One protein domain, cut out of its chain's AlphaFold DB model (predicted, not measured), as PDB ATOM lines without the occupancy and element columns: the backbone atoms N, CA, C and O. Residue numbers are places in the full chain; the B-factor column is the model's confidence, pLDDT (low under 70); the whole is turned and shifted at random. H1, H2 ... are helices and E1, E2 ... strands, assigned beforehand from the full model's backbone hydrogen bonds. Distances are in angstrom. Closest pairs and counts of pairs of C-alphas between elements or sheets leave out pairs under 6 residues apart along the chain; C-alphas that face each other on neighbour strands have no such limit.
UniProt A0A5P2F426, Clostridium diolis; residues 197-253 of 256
ATOM      1  N   ASP A 197     155.156 201.547 186.546       87.44
ATOM      2  CA  ASP A 197     155.815 202.840 186.349       87.44
ATOM      3  C   ASP A 197     156.303 202.988 184.897       87.44
ATOM      4  O   ASP A 197     156.991 202.124 184.345       87.44
ATOM      5  N   TYR A 198     155.966 204.109 184.262       86.31
ATOM      6  CA  TYR A 198     156.427 204.419 182.914       86.31
ATOM      7  C   TYR A 198     157.946 204.598 182.828       86.31
ATOM      8  O   TYR A 198     158.517 204.324 181.773       86.31
ATOM      9  N   LYS A 199     158.613 205.022 183.909       89.81
ATOM     10  CA  LYS A 199     160.075 205.171 183.944       89.81
ATOM     11  C   LYS A 199     160.769 203.820 183.828       89.81
ATOM     12  O   LYS A 199     161.635 203.647 182.982       89.81
ATOM     13  N   GLU A 200     160.297 202.828 184.576       90.06
ATOM     14  CA  GLU A 200     160.778 201.447 184.468       90.06
ATOM     15  C   GLU A 200     160.506 200.848 183.074       90.06
ATOM     16  O   GLU A 200     161.285 200.039 182.565       90.06
ATOM     17  N   MET A 201     159.413 201.257 182.416       89.69
ATOM     18  CA  MET A 201     159.111 200.842 181.042       89.69
ATOM     19  C   MET A 201     160.060 201.485 180.019       89.69
ATOM     20  O   MET A 201     160.420 200.843 179.029       89.69
ATOM     21  N   ILE A 202     160.481 202.729 180.256       89.25
ATOM     22  CA  ILE A 202     161.513 203.408 179.461       89.25
ATOM     23  C   ILE A 202     162.854 202.706 179.650       89.25
ATOM     24  O   ILE A 202     163.460 202.334 178.649       89.25
ATOM     25  N   ASP A 203     163.256 202.409 180.888       90.62
ATOM     26  CA  ASP A 203     164.486 201.658 181.176       90.62
ATOM     27  C   ASP A 203     164.486 200.298 180.466       90.62
ATOM     28  O   ASP A 203     165.500 199.857 179.915       90.62
ATOM     29  N   LEU A 204     163.335 199.615 180.448       89.00
ATOM     30  CA  LEU A 204     163.169 198.388 179.680       89.00
ATOM     31  C   LEU A 204     163.360 198.651 178.181       89.00
ATOM     32  O   LEU A 204     164.077 197.897 177.529       89.00
ATOM     33  N   ALA A 205     162.740 199.682 177.606       87.81
ATOM     34  CA  ALA A 205     162.905 200.015 176.192       87.81
ATOM     35  C   ALA A 205     164.370 200.349 175.846       87.81
ATOM     36  O   ALA A 205     164.894 199.836 174.857       87.81
ATOM     37  N   GLU A 206     165.067 201.123 176.676       90.44
ATOM     38  CA  GLU A 206     166.475 201.492 176.480       90.44
ATOM     39  C   GLU A 206     167.412 200.282 176.537       90.44
ATOM     40  O   GLU A 206     168.224 200.085 175.628       90.44
ATOM     41  N   LYS A 207     167.225 199.382 177.517       89.19
ATOM     42  CA  LYS A 207     167.919 198.074 177.566       89.19
ATOM     43  C   LYS A 207     167.693 197.237 176.304       89.19
ATOM     44  O   LYS A 207     168.460 196.324 176.012       89.19
ATOM     45  N   ASN A 208     166.630 197.530 175.561       87.31
ATOM     46  CA  ASN A 208     166.264 196.878 174.315       87.31
ATOM     47  C   ASN A 208     166.633 197.714 173.071       87.31
ATOM     48  O   ASN A 208     165.994 197.550 172.036       87.31
ATOM     49  N   GLU A 209     167.666 198.561 173.161       90.88
ATOM     50  CA  GLU A 209     168.220 199.384 172.068       90.88
ATOM     51  C   GLU A 209     167.256 200.448 171.508       90.88
ATOM     52  O   GLU A 209     167.382 200.859 170.350       90.88
ATOM     53  N   TYR A 210     166.296 200.917 172.306       91.81
ATOM     54  CA  TYR A 210     165.509 202.098 171.960       91.81
ATOM     55  C   TYR A 210     166.167 203.379 172.463       91.81
ATOM     56  O   TYR A 210     166.833 203.387 173.493       91.81
ATOM     57  N   LYS A 211     165.915 204.483 171.762       92.44
ATOM     58  CA  LYS A 211     166.229 205.841 172.214       92.44
ATOM     59  C   LYS A 211     164.986 206.715 172.187       92.44
ATOM     60  O   LYS A 211     164.143 206.575 171.295       92.44
ATOM     61  N   GLN A 212     164.882 207.644 173.125       92.00
ATOM     62  CA  GLN A 212     163.844 208.666 173.082       92.00
ATOM     63  C   GLN A 212     164.100 209.618 171.909       92.00
ATOM     64  O   GLN A 212     165.203 210.137 171.750       92.00
ATOM     65  N   VAL A 213     163.077 209.852 171.083       90.88
ATOM     66  CA  VAL A 213     163.191 210.730 169.902       90.88
ATOM     67  C   VAL A 213     162.298 211.957 169.964       90.88
ATOM     68  O   VAL A 213     162.628 212.983 169.378       90.88
ATOM     69  N   ARG A 214     161.168 211.875 170.671       89.12
ATOM     70  CA  ARG A 214     160.278 213.016 170.914       89.12
ATOM     71  C   ARG A 214     159.376 212.754 172.112       89.12
ATOM     72  O   ARG A 214     159.114 211.602 172.457       89.12
ATOM     73  N   GLN A 215     158.841 213.823 172.683       87.56
ATOM     74  CA  GLN A 215     157.734 213.772 173.630       87.56
ATOM     75  C   GLN A 215     156.564 214.568 173.049       87.56
ATOM     76  O   GLN A 215     156.760 215.660 172.522       87.56
ATOM     77  N   SER A 216     155.363 213.994 173.096       80.19
ATOM     78  CA  SER A 216     154.140 214.606 172.574       80.19
ATOM     79  C   SER A 216     153.045 214.504 173.628       80.19
ATOM     80  O   SER A 216     152.407 213.459 173.762       80.19
ATOM     81  N   GLY A 217     152.846 215.585 174.386       81.88
ATOM     82  CA  GLY A 217     151.955 215.594 175.549       81.88
ATOM     83  C   GLY A 217     152.363 214.522 176.563       81.88
ATOM     84  O   GLY A 217     153.543 214.390 176.892       81.88
ATOM     85  N   ASP A 218     151.396 213.705 176.977       86.88
ATOM     86  CA  ASP A 218     151.583 212.636 177.966       86.88
ATOM     87  C   ASP A 218     152.200 211.352 177.391       86.88
ATOM     88  O   ASP A 218     152.067 210.291 177.990       86.88
ATOM     89  N   HIS A 219     152.846 211.402 176.223       89.75
ATOM     90  CA  HIS A 219     153.472 210.233 175.603       89.75
ATOM     91  C   HIS A 219     154.928 210.503 175.231       89.75
ATOM     92  O   HIS A 219     155.253 211.465 174.529       89.75
ATOM     93  N   ILE A 220     155.799 209.594 175.653       90.75
ATOM     94  CA  ILE A 220     157.212 209.536 175.300       90.75
ATOM     95  C   ILE A 220     157.360 208.558 174.141       90.75
ATOM     96  O   ILE A 220     156.904 207.419 174.197       90.75
ATOM     97  N   ILE A 221     157.963 209.011 173.049       91.75
ATOM     98  CA  ILE A 221     158.103 208.225 171.830       91.75
ATOM     99  C   ILE A 221     159.526 207.676 171.766       91.75
ATOM    100  O   ILE A 221     160.487 208.433 171.599       91.75
ATOM    101  N   MET A 222     159.636 206.354 171.868       92.38
ATOM    102  CA  MET A 222     160.891 205.608 171.808       92.38
ATOM    103  C   MET A 222     161.063 205.001 170.414       92.38
ATOM    104  O   MET A 222     160.124 204.410 169.884       92.38
ATOM    105  N   GLN A 223     162.252 205.093 169.818       92.12
ATOM    106  CA  GLN A 223     162.575 204.498 168.516       92.12
ATOM    107  C   GLN A 223     163.709 203.476 168.645       92.12
ATOM    108  O   GLN A 223     164.750 203.787 169.218       92.12
ATOM    109  N   HIS A 224     163.526 202.274 168.093       93.12
ATOM    110  CA  HIS A 224     164.553 201.231 168.084       93.12
ATOM    111  C   HIS A 224     165.687 201.610 167.131       93.12
ATOM    112  O   HIS A 224     165.445 201.913 165.961       93.12
ATOM    113  N   ASN A 225     166.932 201.515 167.593       88.06
ATOM    114  CA  ASN A 225     168.101 202.006 166.863       88.06
ATOM    115  C   ASN A 225     168.336 201.307 165.512       88.06
ATOM    116  O   ASN A 225     168.739 201.961 164.557       88.06
ATOM    117  N   LYS A 226     168.082 199.992 165.417       86.06
ATOM    118  CA  LYS A 226     168.266 199.212 164.172       86.06
ATOM    119  C   LYS A 226     167.053 199.217 163.237       86.06
ATOM    120  O   LYS A 226     167.181 199.513 162.057       86.06
ATOM    121  N   THR A 227     165.870 198.872 163.751       87.38
ATOM    122  CA  THR A 227     164.665 198.678 162.928       87.38
ATOM    123  C   THR A 227     163.884 199.965 162.672       87.38
ATOM    124  O   THR A 227     162.920 199.940 161.909       87.38
ATOM    125  N   ASN A 228     164.250 201.082 163.316       87.00
ATOM    126  CA  ASN A 228     163.539 202.364 163.275       87.00
ATOM    127  C   ASN A 228     162.061 202.300 163.707       87.00
ATOM    128  O   ASN A 228     161.356 203.306 163.595       87.00
ATOM    129  N   LYS A 229     161.588 201.155 164.222       90.81
ATOM    130  CA  LYS A 229     160.225 200.974 164.733       90.81
ATOM    131  C   LYS A 229     160.044 201.768 166.024       90.81
ATOM    132  O   LYS A 229     160.973 201.916 166.817       90.81
ATOM    133  N   ILE A 230     158.833 202.275 166.222       90.19
ATOM    134  CA  ILE A 230     158.502 203.202 167.302       90.19
ATOM    135  C   ILE A 230     157.586 202.521 168.319       90.19
ATOM    136  O   ILE A 230     156.697 201.760 167.940       90.19
ATOM    137  N   VAL A 231     157.786 202.834 169.600       91.38
ATOM    138  CA  VAL A 231     156.899 202.456 170.703       91.38
ATOM    139  C   VAL A 231     156.560 203.710 171.522       91.38
ATOM    140  O   VAL A 231     157.469 204.343 172.063       91.38
ATOM    141  N   PRO A 232     155.278 204.108 171.606       90.69
ATOM    142  CA  PRO A 232     154.838 205.160 172.513       90.69
ATOM    143  C   PRO A 232     154.669 204.612 173.937       90.69
ATOM    144  O   PRO A 232     153.998 203.602 174.144       90.69
ATOM    145  N   ILE A 233     155.236 205.304 174.922       91.56
ATOM    146  CA  ILE A 233     155.100 205.006 176.350       91.56
ATOM    147  C   ILE A 233     154.415 206.204 177.020       91.56
ATOM    148  O   ILE A 233     154.976 207.301 177.007       91.56
ATOM    149  N   PRO A 234     153.205 206.048 177.576       90.75
ATOM    150  CA  PRO A 234     152.555 207.121 178.320       90.75
ATOM    151  C   PRO A 234     153.358 207.522 179.565       90.75
ATOM    152  O   PRO A 234     153.811 206.653 180.297       90.75
ATOM    153  N   ALA A 235     153.499 208.819 179.833       88.00
ATOM    154  CA  ALA A 235     154.263 209.386 180.948       88.00
ATOM    155  C   ALA A 235     153.460 209.430 182.268       88.00
ATOM    156  O   ALA A 235     153.467 210.426 182.988       88.00
ATOM    157  N   HIS A 236     152.715 208.360 182.555       87.81
ATOM    158  CA  HIS A 236     151.912 208.176 183.767       87.81
ATOM    159  C   HIS A 236     151.805 206.683 184.114       87.81
ATOM    160  O   HIS A 236     152.306 205.832 183.381       87.81
ATOM    161  N   GLU A 237     151.156 206.356 185.232       89.12
ATOM    162  CA  GLU A 237     150.985 204.970 185.680       89.12
ATOM    163  C   GLU A 237     150.287 204.097 184.617       89.12
ATOM    164  O   GLU A 237     149.197 204.406 184.125       89.12
ATOM    165  N   LEU A 238     150.922 202.979 184.262       88.81
ATOM    166  CA  LEU A 238     150.478 202.078 183.207       88.81
ATOM    167  C   LEU A 238     149.528 201.020 183.764       88.81
ATOM    168  O   LEU A 238     149.907 200.187 184.582       88.81
ATOM    169  N   LYS A 239     148.300 200.949 183.245       87.56
ATOM    170  CA  LYS A 239     147.397 199.829 183.559       87.56
ATOM    171  C   LYS A 239     147.940 198.519 182.976       87.56
ATOM    172  O   LYS A 239     148.511 198.502 181.887       87.56
ATOM    173  N   TYR A 240     147.665 197.400 183.652       81.38
ATOM    174  CA  TYR A 240     148.177 196.060 183.317       81.38
ATOM    175  C   TYR A 240     148.077 195.688 181.824       81.38
ATOM    176  O   TYR A 240     149.038 195.192 181.237       81.38
ATOM    177  N   GLY A 241     146.935 195.965 181.184       82.19
ATOM    178  CA  GLY A 241     146.744 195.672 179.760       82.19
ATOM    179  C   GLY A 241     147.672 196.476 178.845       82.19
ATOM    180  O   GLY A 241     148.243 195.923 177.906       82.19
ATOM    181  N   LEU A 242     147.867 197.760 179.153       85.88
ATOM    182  CA  LEU A 242     148.697 198.673 178.370       85.88
ATOM    183  C   LEU A 242     150.183 198.347 178.532       85.88
ATOM    184  O   LEU A 242     150.906 198.238 177.547       85.88
ATOM    185  N   MET A 243     150.610 198.078 179.765       88.25
ATOM    186  CA  MET A 243     151.951 197.588 180.079       88.25
ATOM    187  C   MET A 243     152.318 196.344 179.250       88.25
ATOM    188  O   MET A 243     153.376 196.308 178.622       88.25
ATOM    189  N   ILE A 244     151.444 195.328 179.208       84.69
ATOM    190  CA  ILE A 244     151.693 194.105 178.425       84.69
ATOM    191  C   ILE A 244     151.796 194.413 176.931       84.69
ATOM    192  O   ILE A 244     152.641 193.840 176.243       84.69
ATOM    193  N   GLN A 245     150.939 195.291 176.408       86.44
ATOM    194  CA  GLN A 245     150.967 195.671 174.995       86.44
ATOM    195  C   GLN A 245     152.279 196.365 174.618       86.44
ATOM    196  O   GLN A 245     152.872 196.012 173.599       86.44
ATOM    197  N   ILE A 246     152.768 197.278 175.459       87.75
ATOM    198  CA  ILE A 246     154.042 197.974 175.249       87.75
ATOM    199  C   ILE A 246     155.205 196.972 175.251       87.75
ATOM    200  O   ILE A 246     155.991 196.949 174.306       87.75
ATOM    201  N   GLN A 247     155.275 196.066 176.234       88.31
ATOM    202  CA  GLN A 247     156.327 195.039 176.269       88.31
ATOM    203  C   GLN A 247     156.268 194.101 175.056       88.31
ATOM    204  O   GLN A 247     157.301 193.780 174.465       88.31
ATOM    205  N   LYS A 248     155.066 193.697 174.623       85.94
ATOM    206  CA  LYS A 248     154.875 192.915 173.390       85.94
ATOM    207  C   LYS A 248     155.438 193.637 172.171       85.94
ATOM    208  O   LYS A 248     156.136 193.006 171.381       85.94
ATOM    209  N   GLN A 249     155.161 194.934 172.027       86.25
ATOM    210  CA  GLN A 249     155.681 195.738 170.921       86.25
ATOM    211  C   GLN A 249     157.206 195.868 170.985       86.25
ATOM    212  O   GLN A 249     157.865 195.616 169.979       86.25
ATOM    213  N   ILE A 250     157.776 196.159 172.160       86.56
ATOM    214  CA  ILE A 250     159.233 196.230 172.361       86.56
ATOM    215  C   ILE A 250     159.900 194.926 171.907       86.56
ATOM    216  O   ILE A 250     160.846 194.965 171.120       86.56
ATOM    217  N   HIS A 251     159.378 193.769 172.333       82.50
ATOM    218  CA  HIS A 251     159.921 192.463 171.957       82.50
ATOM    219  C   HIS A 251     159.690 192.096 170.485       82.50
ATOM    220  O   HIS A 251     160.579 191.514 169.868       82.50
ATOM    221  N   ALA A 252     158.524 192.397 169.913       80.69
ATOM    222  CA  ALA A 252     158.224 192.095 168.510       80.69
ATOM    223  C   ALA A 252     159.093 192.920 167.552       80.69
ATOM    224  O   ALA A 252     159.550 192.425 166.527       80.69
ATOM    225  N   ASN A 253     159.380 194.166 167.915       82.19
ATOM    226  CA  ASN A 253     160.194 195.078 167.121       82.19
ATOM    227  C   ASN A 253     161.694 194.735 167.117       82.19
ATOM    228  O   ASN A 253     162.408 195.267 166.266       82.19
TER     229      ASN A 253
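This is residues 197 to 253 of the 256 residues of a protein of Clostridium diolis (UniProt A0A5P2F426). A small twisted sheet of three strands has two helices running nearly side by side: H1 covers one face of the sheet along E2, and H2 packs on the edge strand E3. The strands E1, E2 and E3 zigzag between the two helices in the chain, and both helices run along the strands. The printed part has 57 residues, with the named elements in the order H1, E1, E2, E3, H2; the sheet's order is E1, E2, E3, antiparallel throughout, and the class is mixed, helices and strands. The whole is compact and rounded, with a radius of gyration of the C-alphas of 10.2 A and spans of 28 by 22 by 15 A.

H1, residues 198 to 207, is on the sheet of E1, residues 210 to 216, E2, residues 219 to 224, and E3, residues 230 to 234, at a height over the sheet of 9.1 A. It lies over E2, at 8 degrees to it on the local plane, and only just not over E1, on which 2 of its 10 C-alphas fall. The closest C-alphas of H1 and E3 are those of Tyr 198 and Pro 234, 6.6 A apart. The strands form a meander, each the antiparallel neighbour of the one before. E1 and E2 are a hairpin, with N 211 and O 223 within hydrogen-bond range at 2.9 A. E2 and E3 are a hairpin too, with N 220 and O 233 at 2.8 A. The sheet is only just strongly twisted, its C-alphas lying up to 4.4 A off its best plane. H2, residues 240 to 252, is on the sheet at a height of 10.1 A; it lies over E3, and only just over E2, on which 3 of its 13 C-alphas fall. The closest C-alphas of E3 and H2 are those of Val 231 and Gln 249, 6.8 A apart. H1 and H2 are close but not clearly touching, with Ala 205 and Ile 250 their closest C-alphas at 6.5 A; they run the same way at a shallow tilt of 13 degrees. The helices on one face of the sheet make two layers. In H1 and H2 every O i to N i+4 pair is within hydrogen-bond range.

H1 begins at C-alpha 198, (156.427, 204.419, 182.914), and is 14.2 A long. E1 measures 16.9 A, E2 16.1 A and E3 13.1 A. H2 measures 18.3 A and ends at C-alpha 252, (158.224, 192.095, 168.510).

The C-alphas farthest apart are those of Lys 226 and Lys 239, 28.5 A. The printed part has no cut, and the four links between named elements are tight. Its mean pLDDT is 88.2, and no printed residue is under 70.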